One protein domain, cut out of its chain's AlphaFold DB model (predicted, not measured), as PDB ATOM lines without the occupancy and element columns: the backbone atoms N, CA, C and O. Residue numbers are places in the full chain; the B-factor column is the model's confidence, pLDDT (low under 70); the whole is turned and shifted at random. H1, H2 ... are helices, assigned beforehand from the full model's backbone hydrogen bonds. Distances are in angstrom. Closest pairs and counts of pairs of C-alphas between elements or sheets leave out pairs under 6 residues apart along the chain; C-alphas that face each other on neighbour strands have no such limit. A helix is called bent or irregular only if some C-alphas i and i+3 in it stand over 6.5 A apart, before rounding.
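Overview. This is residues 79 to 180 of the 329 residues of an uncharacterized protein of Arcobacter cloacae (UniProt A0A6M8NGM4). Two pairs of helices stand at opposite ends of a flattened body, and a long loop fills much of the space between them. One pair is a hairpin of H2 and H3, with the very short H1 at one end of it; the other is H4 and H5, crossing each other steeply. Residues 163 to 167, part of the unnamed stretch 154 to 180, run through the middle between H3 and H5. The printed part has 102 residues, with five named helices in the order H1, H2, H3, H4, H5 and no named strand, and its class is all helix, with 52 residues in named elements. It is compact, with a radius of gyration of the C-alphas of 13.5 A, and spans 39 by 34 by 19 A.

Arrangement. Start at H2, residues 89 to 101, which with H5, residues 141 to 153, is the longest helix. With residues 95 to 99 alone, H2 touches H3, residues 103 to 113; their closest C-alphas, those of Lys 99 and Tyr 106, are 5.4 A apart. The two form a helical hairpin, at a shallow tilt of 27 degrees, opposite ways. H1, residues 84 to 87, touches H3, the closest C-alphas being those of Ser 87 and Val 113, 5.6 A apart. H1 and H2 are close but not clearly touching: the C-alphas of Phe 86 and Ile 92 are 7.7 A apart. Next look for H4, residues 125 to 135, which touches H5; their closest C-alphas, those of Val 131 and Ala 144, are 5.0 A apart. They run opposite ways at a steep tilt of 47 degrees. H4 and H5 are each apart from H1, H2 and H3. In H3, H4 and H5 every O i to N i+4 pair is within hydrogen-bond range; in H2 3 of 9 are, beside 8 of 10 O i to N i+3 pairs, and H1 is too short for an O i to N i+4 pair.

Along the chain. Find C-alpha 89 at (260.160, 194.893, 249.200); from there H2 runs 19.7 A to C-alpha 101 at (259.770, 198.828, 229.877). H2 is neither bent nor irregular, but only just: C-alphas 97 and 100 are 6.3 A apart. H3 covers 15.5 A and H4 15.3 A, while H1 covers 5.7 A. H5 runs 18.0 A and ends at C-alpha 153, at (240.621, 209.050, 232.867).

Size, cuts and confidence. The C-alphas farthest apart, those of Asp 100 and Lys 137, are 41.5 A apart. The printed part has no cut. The link from H3 to H4, 11 residues, is long; the other links between helices are tight. The mean pLDDT of the printed part is 83.3, and residues 79 to 93 are under 70.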
ATOM      1  N   ASP A  79     245.640 208.181 259.530       39.66
ATOM      2  CA  ASP A  79     246.850 207.395 259.819       39.66
ATOM      3  C   ASP A  79     246.965 206.109 258.973       39.66
ATOM      4  O   ASP A  79     247.987 205.422 259.035       39.66
ATOM      5  N   GLN A  80     245.957 205.753 258.164       46.59
ATOM      6  CA  GLN A  80     246.018 204.562 257.301       46.59
ATOM      7  C   GLN A  80     246.624 204.899 255.932       46.59
ATOM      8  O   GLN A  80     246.099 205.739 255.207       46.59
ATOM      9  N   LEU A  81     247.739 204.251 255.567       52.38
ATOM     10  CA  LEU A  81     248.249 204.273 254.191       52.38
ATOM     11  C   LEU A  81     247.182 203.688 253.260       52.38
ATOM     12  O   LEU A  81     246.697 202.590 253.525       52.38
ATOM     13  N   VAL A  82     246.861 204.393 252.170       53.62
ATOM     14  CA  VAL A  82     245.822 203.974 251.210       53.62
ATOM     15  C   VAL A  82     246.172 202.618 250.577       53.62
ATOM     16  O   VAL A  82     245.300 201.773 250.426       53.62
ATOM     17  N   TYR A  83     247.461 202.344 250.329       56.09
ATOM     18  CA  TYR A  83     247.918 201.043 249.827       56.09
ATOM     19  C   TYR A  83     249.256 200.602 250.448       56.09
ATOM     20  O   TYR A  83     250.321 200.783 249.852       56.09
ATOM     21  N   PRO A  84     249.239 199.939 251.619       51.09
ATOM     22  CA  PRO A  84     250.454 199.415 252.245       51.09
ATOM     23  C   PRO A  84     251.147 198.341 251.386       51.09
ATOM     24  O   PRO A  84     252.340 198.086 251.550       51.09
ATOM     25  N   VAL A  85     250.406 197.711 250.462       52.47
ATOM     26  CA  VAL A  85     250.893 196.615 249.614       52.47
ATOM     27  C   VAL A  85     251.995 197.073 248.656       52.47
ATOM     28  O   VAL A  85     252.981 196.369 248.493       52.47
ATOM     29  N   PHE A  86     251.914 198.285 248.097       51.75
ATOM     30  CA  PHE A  86     252.891 198.761 247.107       51.75
ATOM     31  C   PHE A  86     254.246 199.138 247.713       51.75
ATOM     32  O   PHE A  86     255.222 199.290 246.986       51.75
ATOM     33  N   SER A  87     254.331 199.223 249.043       53.91
ATOM     34  CA  SER A  87     255.580 199.453 249.780       53.91
ATOM     35  C   SER A  87     256.328 198.155 250.120       53.91
ATOM     36  O   SER A  87     257.342 198.188 250.820       53.91
ATOM     37  N   GLN A  88     255.831 196.995 249.670       62.53
ATOM     38  CA  GLN A  88     256.444 195.703 249.964       62.53
ATOM     39  C   GLN A  88     257.758 195.510 249.181       62.53
ATOM     40  O   GLN A  88     257.781 195.721 247.967       62.53
ATOM     41  N   PRO A  89     258.847 195.049 249.832       60.06
ATOM     42  CA  PRO A  89     260.160 194.893 249.200       60.06
ATOM     43  C   PRO A  89     260.172 194.043 247.923       60.06
ATOM     44  O   PRO A  89     260.914 194.345 246.994       60.06
ATOM     45  N   GLU A  90     259.340 193.003 247.871       65.38
ATOM     46  CA  GLU A  90     259.239 192.065 246.744       65.38
ATOM     47  C   GLU A  90     258.670 192.730 245.484       65.38
ATOM     48  O   GLU A  90     259.082 192.426 244.366       65.38
ATOM     49  N   LEU A  91     257.772 193.699 245.662       66.06
ATOM     50  CA  LEU A  91     257.192 194.451 244.561       66.06
ATOM     51  C   LEU A  91     258.142 195.546 244.052       66.06
ATOM     52  O   LEU A  91     258.157 195.834 242.859       66.06
ATOM     53  N   ILE A  92     259.010 196.100 244.909       66.50
ATOM     54  CA  ILE A  92     259.977 197.146 244.528       66.50
ATOM     55  C   ILE A  92     260.899 196.689 243.384       66.50
ATOM     56  O   ILE A  92     261.226 197.491 242.507       66.50
ATOM     57  N   GLU A  93     261.343 195.428 243.367       68.94
ATOM     58  CA  GLU A  93     262.188 194.915 242.275       68.94
ATOM     59  C   GLU A  93     261.422 194.775 240.957       68.94
ATOM     60  O   GLU A  93     261.936 195.176 239.909       68.94
ATOM     61  N   VAL A  94     260.172 194.299 241.010       70.19
ATOM     62  CA  VAL A  94     259.272 194.251 239.847       70.19
ATOM     63  C   VAL A  94     259.067 195.658 239.291       70.19
ATOM     64  O   VAL A  94     259.225 195.883 238.093       70.19
ATOM     65  N   TYR A  95     258.820 196.642 240.151       71.06
ATOM     66  CA  TYR A  95     258.585 198.011 239.710       71.06
ATOM     67  C   TYR A  95     259.835 198.701 239.167       71.06
ATOM     68  O   TYR A  95     259.745 199.424 238.181       71.06
ATOM     69  N   LYS A  96     261.027 198.434 239.713       73.19
ATOM     70  CA  LYS A  96     262.280 198.925 239.111       73.19
ATOM     71  C   LYS A  96     262.458 198.440 237.675       73.19
ATOM     72  O   LYS A  96     263.006 199.188 236.869       73.19
ATOM     73  N   SER A  97     261.981 197.236 237.351       76.44
ATOM     74  CA  SER A  97     262.029 196.723 235.978       76.44
ATOM     75  C   SER A  97     261.124 197.499 235.011       76.44
ATOM     76  O   SER A  97     261.454 197.584 233.829       76.44
ATOM     77  N   LEU A  98     260.056 198.144 235.508       78.44
ATOM     78  CA  LEU A  98     259.184 199.006 234.699       78.44
ATOM     79  C   LEU A  98     259.889 200.266 234.216       78.44
ATOM     80  O   LEU A  98     259.508 200.812 233.193       78.44
ATOM     81  N   LYS A  99     260.939 200.730 234.900       81.12
ATOM     82  CA  LYS A  99     261.620 201.977 234.528       81.12
ATOM     83  C   LYS A  99     262.043 202.010 233.053       81.12
ATOM     84  O   LYS A  99     261.989 203.073 232.438       81.12
ATOM     85  N   ASP A 100     262.448 200.862 232.517       82.69
ATOM     86  CA  ASP A 100     262.918 200.737 231.140       82.69
ATOM     87  C   ASP A 100     261.839 200.181 230.187       82.69
ATOM     88  O   ASP A 100     261.943 200.386 228.979       82.69
ATOM     89  N   THR A 101     260.809 199.491 230.696       83.44
ATOM     90  CA  THR A 101     259.770 198.828 229.877       83.44
ATOM     91  C   THR A 101     258.442 199.584 229.820       83.44
ATOM     92  O   THR A 101     257.785 199.562 228.783       83.44
ATOM     93  N   ASP A 102     258.074 200.272 230.899       83.25
ATOM     94  CA  ASP A 102     256.907 201.145 231.029       83.25
ATOM     95  C   ASP A 102     257.240 202.331 231.965       83.25
ATOM     96  O   ASP A 102     256.942 202.321 233.170       83.25
ATOM     97  N   PRO A 103     257.923 203.363 231.433       84.19
ATOM     98  CA  PRO A 103     258.386 204.489 232.234       84.19
ATOM     99  C   PRO A 103     257.255 205.274 232.903       84.19
ATOM    100  O   PRO A 103     257.506 205.931 233.915       84.19
ATOM    101  N   GLU A 104     256.037 205.243 232.354       84.31
ATOM    102  CA  GLU A 104     254.910 205.995 232.903       84.31
ATOM    103  C   GLU A 104     254.259 205.255 234.068       84.31
ATOM    104  O   GLU A 104     254.098 205.837 235.144       84.31
ATOM    105  N   ALA A 105     254.038 203.943 233.931       82.25
ATOM    106  CA  ALA A 105     253.647 203.109 235.064       82.25
ATOM    107  C   ALA A 105     254.679 203.188 236.203       82.25
ATOM    108  O   ALA A 105     254.321 203.273 237.380       82.25
ATOM    109  N   TYR A 106     255.978 203.243 235.875       84.69
ATOM    110  CA  TYR A 106     257.027 203.460 236.875       84.69
ATOM    111  C   TYR A 106     256.893 204.811 237.593       84.69
ATOM    112  O   TYR A 106     257.030 204.867 238.819       84.69
ATOM    113  N   LYS A 107     256.623 205.909 236.869       87.19
ATOM    114  CA  LYS A 107     256.426 207.230 237.488       87.19
ATOM    115  C   LYS A 107     255.255 207.216 238.457       87.19
ATOM    116  O   LYS A 107     255.446 207.655 239.589       87.19
ATOM    117  N   TRP A 108     254.100 206.689 238.052       87.31
ATOM    118  CA  TRP A 108     252.937 206.541 238.930       87.31
ATOM    119  C   TRP A 108     253.267 205.722 240.173       87.31
ATOM    120  O   TRP A 108     252.999 206.159 241.292       87.31
ATOM    121  N   HIS A 109     253.944 204.587 239.995       83.00
ATOM    122  CA  HIS A 109     254.352 203.735 241.104       83.00
ATOM    123  C   HIS A 109     255.218 204.470 242.139       83.00
ATOM    124  O   HIS A 109     254.970 204.363 243.341       83.00
ATOM    125  N   VAL A 110     256.198 205.268 241.696       84.62
ATOM    126  CA  VAL A 110     257.030 206.075 242.605       84.62
ATOM    127  C   VAL A 110     256.175 207.009 243.468       84.62
ATOM    128  O   VAL A 110     256.479 207.198 244.647       84.62
ATOM    129  N   GLN A 111     255.102 207.577 242.913       87.44
ATOM    130  CA  GLN A 111     254.209 208.461 243.665       87.44
ATOM    131  C   GLN A 111     253.342 207.685 244.653       87.44
ATOM    132  O   GLN A 111     253.253 208.104 245.805       87.44
ATOM    133  N   LEU A 112     252.790 206.540 244.236       84.81
ATOM    134  CA  LEU A 112     251.976 205.653 245.075       84.81
ATOM    135  C   LEU A 112     252.736 205.191 246.326       84.81
ATOM    136  O   LEU A 112     252.200 205.231 247.430       84.81
ATOM    137  N   VAL A 113     254.010 204.814 246.182       79.94
ATOM    138  CA  VAL A 113     254.861 204.401 247.318       79.94
ATOM    139  C   VAL A 113     255.201 205.568 248.246       79.94
ATOM    140  O   VAL A 113     255.376 205.378 249.448       79.94
ATOM    141  N   ALA A 114     255.300 206.783 247.706       82.00
ATOM    142  CA  ALA A 114     255.582 207.992 248.477       82.00
ATOM    143  C   ALA A 114     254.321 208.652 249.070       82.00
ATOM    144  O   ALA A 114     254.421 209.705 249.714       82.00
ATOM    145  N   ALA A 115     253.139 208.081 248.831       83.75
ATOM    146  CA  ALA A 115     251.876 208.624 249.296       83.75
ATOM    147  C   ALA A 115     251.714 208.448 250.811       83.75
ATOM    148  O   ALA A 115     251.977 207.401 251.394       83.75
ATOM    149  N   THR A 116     251.231 209.499 251.453       82.56
ATOM    150  CA  THR A 116     250.906 209.595 252.874       82.56
ATOM    151  C   THR A 116     249.606 210.376 252.993       82.56
ATOM    152  O   THR A 116     249.286 211.182 252.121       82.56
ATOM    153  N   ASN A 117     248.875 210.249 254.097       79.81
ATOM    154  CA  ASN A 117     247.644 211.029 254.263       79.81
ATOM    155  C   ASN A 117     247.855 212.551 254.224       79.81
ATOM    156  O   ASN A 117     246.919 213.274 253.900       79.81
ATOM    157  N   GLY A 118     249.075 213.037 254.479       81.38
ATOM    158  CA  GLY A 118     249.412 214.456 254.377       81.38
ATOM    159  C   GLY A 118     249.692 214.968 252.959       81.38
ATOM    160  O   GLY A 118     249.662 216.177 252.759       81.38
ATOM    161  N   ASN A 119     249.976 214.098 251.980       86.69
ATOM    162  CA  ASN A 119     250.361 214.507 250.615       86.69
ATOM    163  C   ASN A 119     249.618 213.757 249.497       86.69
ATOM    164  O   ASN A 119     249.933 213.933 248.323       86.69
ATOM    165  N   LYS A 120     248.649 212.902 249.829       88.19
ATOM    166  CA  LYS A 120     248.010 212.019 248.850       88.19
ATOM    167  C   LYS A 120     247.198 212.752 247.770       88.19
ATOM    168  O   LYS A 120     247.074 212.239 246.663       88.19
ATOM    169  N   TYR A 121     246.754 213.978 248.047       91.06
ATOM    170  CA  TYR A 121     246.109 214.880 247.081       91.06
ATOM    171  C   TYR A 121     246.936 216.148 246.795       91.06
ATOM    172  O   TYR A 121     246.394 217.210 246.497       91.06
ATOM    173  N   GLU A 122     248.262 216.067 246.931       88.19
ATOM    174  CA  GLU A 122     249.166 217.191 246.659       88.19
ATOM    175  C   GLU A 122     248.973 217.742 245.234       88.19
ATOM    176  O   GLU A 122     248.894 216.983 244.269       88.19
ATOM    177  N   ASP A 123     248.880 219.071 245.113       91.56
ATOM    178  CA  ASP A 123     248.566 219.795 243.873       91.56
ATOM    179  C   ASP A 123     247.353 219.224 243.095       91.56
ATOM    180  O   ASP A 123     247.336 219.285 241.867       91.56
ATOM    181  N   ALA A 124     246.348 218.657 243.777       94.75
ATOM    182  CA  ALA A 124     245.166 218.048 243.150       94.75
ATOM    183  C   ALA A 124     243.836 218.463 243.825       94.75
ATOM    184  O   ALA A 124     243.087 217.609 244.309       94.75
ATOM    185  N   PRO A 125     243.515 219.771 243.885       94.56
ATOM    186  CA  PRO A 125     242.367 220.270 244.644       94.56
ATOM    187  C   PRO A 125     241.009 219.824 244.080       94.56
ATOM    188  O   PRO A 125     240.084 219.589 244.857       94.56
ATOM    189  N   GLU A 126     240.871 219.695 242.756       95.50
ATOM    190  CA  GLU A 126     239.627 219.219 242.129       95.50
ATOM    191  C   GLU A 126     239.392 217.738 242.441       95.50
ATOM    192  O   GLU A 126     238.304 217.370 242.889       95.50
ATOM    193  N   PHE A 127     240.432 216.911 242.309       95.62
ATOM    194  CA  PHE A 127     240.400 215.503 242.699       95.62
ATOM    195  C   PHE A 127     240.040 215.319 244.176       95.62
ATOM    196  O   PHE A 127     239.135 214.555 244.503       95.62
ATOM    197  N   GLU A 128     240.700 216.058 245.075       95.56
ATOM    198  CA  GLU A 128     240.421 216.002 246.514       95.56
ATOM    199  C   GLU A 128     238.969 216.377 246.826       95.56
ATOM    200  O   GLU A 128     238.294 215.699 247.605       95.56
ATOM    201  N   ALA A 129     238.474 217.457 246.218       96.69
ATOM    202  CA  ALA A 129     237.100 217.904 246.402       96.69
ATOM    203  C   ALA A 129     236.093 216.873 245.873       96.69
ATOM    204  O   ALA A 129     235.062 216.643 246.510       96.69
ATOM    205  N   PHE A 130     236.395 216.225 244.745       96.56
ATOM    206  CA  PHE A 130     235.563 215.171 244.179       96.56
ATOM    207  C   PHE A 130     235.488 213.954 245.107       96.56
ATOM    208  O   PHE A 130     234.386 213.499 245.418       96.56
ATOM    209  N   VAL A 131     236.629 213.466 245.607       95.38
ATOM    210  CA  VAL A 131     236.669 212.338 246.552       95.38
ATOM    211  C   VAL A 131     235.872 212.670 247.816       95.38
ATOM    212  O   VAL A 131     234.988 211.906 248.208       95.38
ATOM    213  N   LYS A 132     236.091 213.852 248.407       95.44
ATOM    214  CA  LYS A 132     235.347 214.310 249.594       95.44
ATOM    215  C   LYS A 132     233.838 214.358 249.358       95.44
ATOM    216  O   LYS A 132     233.085 213.854 250.183       95.44
ATOM    217  N   LYS A 133     233.390 214.884 248.211       95.50
ATOM    218  CA  LYS A 133     231.965 214.934 247.836       95.50
ATOM    219  C   LYS A 133     231.314 213.546 247.859       95.50
ATOM    220  O   LYS A 133     230.152 213.437 248.244       95.50
ATOM    221  N   TRP A 134     232.015 212.503 247.418       92.81
ATOM    222  CA  TRP A 134     231.482 211.136 247.396       92.81
ATOM    223  C   TRP A 134     231.564 210.439 248.753       92.81
ATOM    224  O   TRP A 134     230.614 209.763 249.146       92.81
ATOM    225  N   MET A 135     232.613 210.706 249.529       93.75
ATOM    226  CA  MET A 135     232.677 210.276 250.927       93.75
ATOM    227  C   MET A 135     231.546 210.885 251.767       93.75
ATOM    228  O   MET A 135     230.911 210.183 252.551       93.75
ATOM    229  N   ASP A 136     231.215 212.161 251.551       94.62
ATOM    230  CA  ASP A 136     230.096 212.839 252.221       94.62
ATOM    231  C   ASP A 136     228.725 212.234 251.851       94.62
ATOM    232  O   ASP A 136     227.767 212.341 252.617       94.62
ATOM    233  N   LYS A 137     228.625 211.562 250.694       92.25
ATOM    234  CA  LYS A 137     227.444 210.779 250.284       92.25
ATOM    235  C   LYS A 137     227.410 209.368 250.889       92.25
ATOM    236  O   LYS A 137     226.416 208.668 250.704       92.25
ATOM    237  N   GLY A 138     228.449 208.961 251.618       91.31
ATOM    238  CA  GLY A 138     228.538 207.672 252.304       91.31
ATOM    239  C   GLY A 138     229.393 206.611 251.607       91.31
ATOM    240  O   GLY A 138     229.421 205.480 252.094       91.31
ATOM    241  N   GLU A 139     230.089 206.932 250.508       90.25
ATOM    242  CA  GLU A 139     231.065 206.010 249.907       90.25
ATOM    243  C   GLU A 139     232.330 205.897 250.780       90.25
ATOM    244  O   GLU A 139     232.703 206.826 251.505       90.25
ATOM    245  N   SER A 140     233.008 204.747 250.724       90.25
ATOM    246  CA  SER A 140     234.343 204.621 251.317       90.25
ATOM    247  C   SER A 140     235.349 205.464 250.527       90.25
ATOM    248  O   SER A 140     235.132 205.767 249.355       90.25
ATOM    249  N   GLU A 141     236.472 205.828 251.152       88.88
ATOM    250  CA  GLU A 141     237.517 206.588 250.453       88.88
ATOM    251  C   GLU A 141     238.050 205.833 249.223       88.88
ATOM    252  O   GLU A 141     238.241 206.447 248.182       88.88
ATOM    253  N   ASP A 142     238.225 204.513 249.314       87.81
ATOM    254  CA  ASP A 142     238.683 203.672 248.197       87.81
ATOM    255  C   ASP A 142     237.715 203.734 247.002       87.81
ATOM    256  O   ASP A 142     238.132 204.068 245.896       87.81
ATOM    257  N   ILE A 143     236.406 203.564 247.239       90.50
ATOM    258  CA  ILE A 143     235.380 203.664 246.185       90.50
ATOM    259  C   ILE A 143     235.337 205.081 245.596       90.50
ATOM    260  O   ILE A 143     235.299 205.250 244.376       90.50
ATOM    261  N   ALA A 144     235.392 206.110 246.444       93.31
ATOM    262  CA  ALA A 144     235.383 207.500 246.000       93.31
ATOM    263  C   ALA A 144     236.629 207.849 245.159       93.31
ATOM    264  O   ALA A 144     236.522 208.594 244.181       93.31
ATOM    265  N   ILE A 145     237.799 207.290 245.498       93.31
ATOM    266  CA  ILE A 145     239.030 207.395 244.701       93.31
ATOM    267  C   ILE A 145     238.861 206.674 243.363       93.31
ATOM    268  O   ILE A 145     239.139 207.281 242.331       93.31
ATOM    269  N   SER A 146     238.379 205.426 243.342       91.19
ATOM    270  CA  SER A 146     238.151 204.684 242.092       91.19
ATOM    271  C   SER A 146     237.193 205.428 241.161       91.19
ATOM    272  O   SER A 146     237.437 205.535 239.958       91.19
ATOM    273  N   ARG A 147     236.148 206.044 241.720       94.25
ATOM    274  CA  ARG A 147     235.234 206.895 240.957       94.25
ATOM    275  C   ARG A 147     235.927 208.150 240.421       94.25
ATOM    276  O   ARG A 147     235.739 208.496 239.258       94.25
ATOM    277  N   ALA A 148     236.744 208.822 241.231       94.75
ATOM    278  CA  ALA A 148     237.527 209.978 240.787       94.75
ATOM    279  C   ALA A 148     238.489 209.608 239.646       94.75
ATOM    280  O   ALA A 148     238.621 210.361 238.684       94.75
ATOM    281  N   VAL A 149     239.106 208.425 239.709       92.31
ATOM    282  CA  VAL A 149     239.973 207.890 238.650       92.31
ATOM    283  C   VAL A 149     239.206 207.711 237.344       92.31
ATOM    284  O   VAL A 149     239.686 208.183 236.318       92.31
ATOM    285  N   ALA A 150     238.002 207.129 237.369       92.31
ATOM    286  CA  ALA A 150     237.182 206.973 236.163       92.31
ATOM    287  C   ALA A 150     236.860 208.330 235.499       92.31
ATOM    288  O   ALA A 150     236.980 208.488 234.284       92.31
ATOM    289  N   TYR A 151     236.509 209.344 236.297       94.50
ATOM    290  CA  TYR A 151     236.265 210.701 235.794       94.50
ATOM    291  C   TYR A 151     237.536 211.361 235.244       94.50
ATOM    292  O   TYR A 151     237.502 212.017 234.200       94.50
ATOM    293  N   ALA A 152     238.657 211.189 235.939       93.44
ATOM    294  CA  ALA A 152     239.949 211.726 235.544       93.44
ATOM    295  C   ALA A 152     240.444 211.106 234.231       93.44
ATOM    296  O   ALA A 152     240.902 211.818 233.338       93.44
ATOM    297  N   GLU A 153     240.283 209.794 234.078       89.75
ATOM    298  CA  GLU A 153     240.621 209.050 232.867       89.75
ATOM    299  C   GLU A 153     239.771 209.488 231.672       89.75
ATOM    300  O   GLU A 153     240.291 209.690 230.575       89.75
ATOM    301  N   ALA A 154     238.484 209.762 231.900       91.44
ATOM    302  CA  ALA A 154     237.604 210.334 230.887       91.44
ATOM    303  C   ALA A 154     237.956 211.791 230.516       91.44
ATOM    304  O   ALA A 154     237.429 212.311 229.534       91.44
ATOM    305  N   GLY A 155     238.821 212.479 231.271       92.12
ATOM    306  CA  GLY A 155     239.112 213.907 231.088       92.12
ATOM    307  C   GLY A 155     237.973 214.824 231.554       92.12
ATOM    308  O   GLY A 155     237.740 215.875 230.959       92.12
ATOM    309  N   LEU A 156     237.218 214.388 232.569       93.62
ATOM    310  CA  LEU A 156     236.132 215.138 233.219       93.62
ATOM    311  C   LEU A 156     236.531 215.692 234.595       93.62
ATOM    312  O   LEU A 156     235.749 216.411 235.215       93.62
ATOM    313  N   LEU A 157     237.718 215.334 235.085       94.38
ATOM    314  CA  LEU A 157     238.238 215.740 236.385       94.38
ATOM    315  C   LEU A 157     239.748 215.970 236.294       94.38
ATOM    316  O   LEU A 157     240.488 215.081 235.869       94.38
ATOM    317  N   ASP A 158     240.202 217.139 236.743       93.19
ATOM    318  CA  ASP A 158     241.625 217.419 236.915       93.19
ATOM    319  C   ASP A 158     242.148 216.617 238.116       93.19
ATOM    320  O   ASP A 158     241.735 216.815 239.265       93.19
ATOM    321  N   TYR A 159     243.037 215.662 237.841       92.94
ATOM    322  CA  TYR A 159     243.628 214.811 238.871       92.94
ATOM    323  C   TYR A 159     244.907 215.380 239.481       92.94
ATOM    324  O   TYR A 159     245.427 214.798 240.436       92.94
ATOM    325  N   GLY A 160     245.407 216.511 238.975       92.56
ATOM    326  CA  GLY A 160     246.616 217.154 239.465       92.56
ATOM    327  C   GLY A 160     247.751 216.161 239.690       92.56
ATOM    328  O   GLY A 160     247.913 215.194 238.947       92.56
ATOM    329  N   LYS A 161     248.533 216.366 240.747       93.69
ATOM    330  CA  LYS A 161     249.631 215.465 241.129       93.69
ATOM    331  C   LYS A 161     249.252 214.506 242.262       93.69
ATOM    332  O   LYS A 161     250.119 214.130 243.060       93.69
ATOM    333  N   GLN A 162     247.985 214.086 242.329       92.50
ATOM    334  CA  GLN A 162     247.535 213.129 243.342       92.50
ATOM    335  C   GLN A 162     248.374 211.848 243.311       92.50
ATOM    336  O   GLN A 162     248.832 211.400 242.263       92.50
ATOM    337  N   ARG A 163     248.586 211.263 244.483       90.75
ATOM    338  CA  ARG A 163     249.482 210.123 244.697       90.75
ATOM    339  C   ARG A 163     248.729 208.871 245.147       90.75
ATOM    340  O   ARG A 163     249.371 207.909 245.541       90.75
ATOM    341  N   VAL A 164     247.396 208.896 245.181       87.31
ATOM    342  CA  VAL A 164     246.566 207.820 245.744       87.31
ATOM    343  C   VAL A 164     246.321 206.670 244.785       87.31
ATOM    344  O   VAL A 164     246.202 205.539 245.244       87.31
ATOM    345  N   HIS A 165     246.224 206.935 243.483       88.75
ATOM    346  CA  HIS A 165     245.853 205.917 242.504       88.75
ATOM    347  C   HIS A 165     246.402 206.271 241.122       88.75
ATOM    348  O   HIS A 165     246.482 207.440 240.776       88.75
ATOM    349  N   GLN A 166     246.780 205.298 240.302       87.94
ATOM    350  CA  GLN A 166     247.134 205.587 238.910       87.94
ATOM    351  C   GLN A 166     245.876 205.962 238.108       87.94
ATOM    352  O   GLN A 166     244.836 205.326 238.278       87.94
ATOM    353  N   VAL A 167     245.962 206.974 237.241       88.25
ATOM    354  CA  VAL A 167     244.868 207.354 236.329       88.25
ATOM    355  C   VAL A 167     245.192 206.838 234.939       88.25
ATOM    356  O   VAL A 167     246.174 207.287 234.360       88.25
ATOM    357  N   GLY A 168     244.376 205.920 234.411       80.81
ATOM    358  CA  GLY A 168     244.587 205.299 233.104       80.81
ATOM    359  C   GLY A 168     245.923 204.554 232.963       80.81
ATOM    360  O   GLY A 168     246.841 204.648 233.783       80.81
ATOM    361  N   LYS A 169     246.058 203.780 231.887       77.94
ATOM    362  CA  LYS A 169     247.315 203.073 231.603       77.94
ATOM    363  C   LYS A 169     248.383 203.996 231.012       77.94
ATOM    364  O   LYS A 169     249.526 203.966 231.453       77.94
ATOM    365  N   ASP A 170     247.985 204.813 230.039       79.44
ATOM    366  CA  ASP A 170     248.905 205.581 229.188       79.44
ATOM    367  C   ASP A 170     248.917 207.087 229.518       79.44
ATOM    368  O   ASP A 170     249.534 207.882 228.805       79.44
ATOM    369  N   LEU A 171     248.228 207.502 230.589       85.94
ATOM    370  CA  LEU A 171     248.176 208.903 231.004       85.94
ATOM    371  C   LEU A 171     249.331 209.238 231.950       85.94
ATOM    372  O   LEU A 171     249.643 208.459 232.859       85.94
ATOM    373  N   PRO A 172     249.969 210.407 231.767       87.56
ATOM    374  CA  PRO A 172     251.109 210.762 232.576       87.56
ATOM    375  C   PRO A 172     250.741 211.117 234.014       87.56
ATOM    376  O   PRO A 172     249.633 211.553 234.305       87.56
ATOM    377  N   TYR A 173     251.701 210.985 234.925       88.19
ATOM    378  CA  TYR A 173     251.562 211.554 236.260       88.19
ATOM    379  C   TYR A 173     251.445 213.084 236.196       88.19
ATOM    380  O   TYR A 173     252.323 213.759 235.646       88.19
ATOM    381  N   GLY A 174     250.414 213.628 236.845       86.69
ATOM    382  CA  GLY A 174     250.049 215.034 236.709       86.69
ATOM    383  C   GLY A 174     248.976 215.231 235.642       86.69
ATOM    384  O   GLY A 174     249.158 214.779 234.516       86.69
ATOM    385  N   ASP A 175     247.899 215.958 235.948       82.31
ATOM    386  CA  ASP A 175     246.970 216.360 234.891       82.31
ATOM    387  C   ASP A 175     247.640 217.344 233.921       82.31
ATOM    388  O   ASP A 175     248.200 218.375 234.307       82.31
ATOM    389  N   ILE A 176     247.566 217.009 232.637       78.06
ATOM    390  CA  ILE A 176     248.083 217.825 231.539       78.06
ATOM    391  C   ILE A 176     246.973 218.379 230.642       78.06
ATOM    392  O   ILE A 176     247.282 219.131 229.720       78.06
ATOM    393  N   LYS A 177     245.699 218.036 230.889       83.00
ATOM    394  CA  LYS A 177     244.531 218.465 230.095       83.00
ATOM    395  C   LYS A 177     244.667 218.195 228.593       83.00
ATOM    396  O   LYS A 177     244.225 218.987 227.764       83.00
ATOM    397  N   GLN A 178     245.295 217.076 228.236       82.94
ATOM    398  CA  GLN A 178     245.588 216.688 226.847       82.94
ATOM    399  C   GLN A 178     244.957 215.346 226.460       82.94
ATOM    400  O   GLN A 178     245.456 214.646 225.583       82.94
ATOM    401  N   HIS A 179     243.857 214.970 227.108       87.06
ATOM    402  CA  HIS A 179     243.181 213.698 226.870       87.06
ATOM    403  C   HIS A 179     241.674 213.808 227.075       87.06
ATOM    404  O   HIS A 179     241.175 214.711 227.749       87.06
ATOM    405  N   GLY A 180     240.951 212.851 226.500       88.19
ATOM    406  CA  GLY A 180     239.525 212.669 226.729       88.19
ATOM    407  C   GLY A 180     238.681 213.928 226.525       88.19
ATOM    408  O   GLY A 180     238.877 214.689 225.574       88.19
TER     409      GLY A 180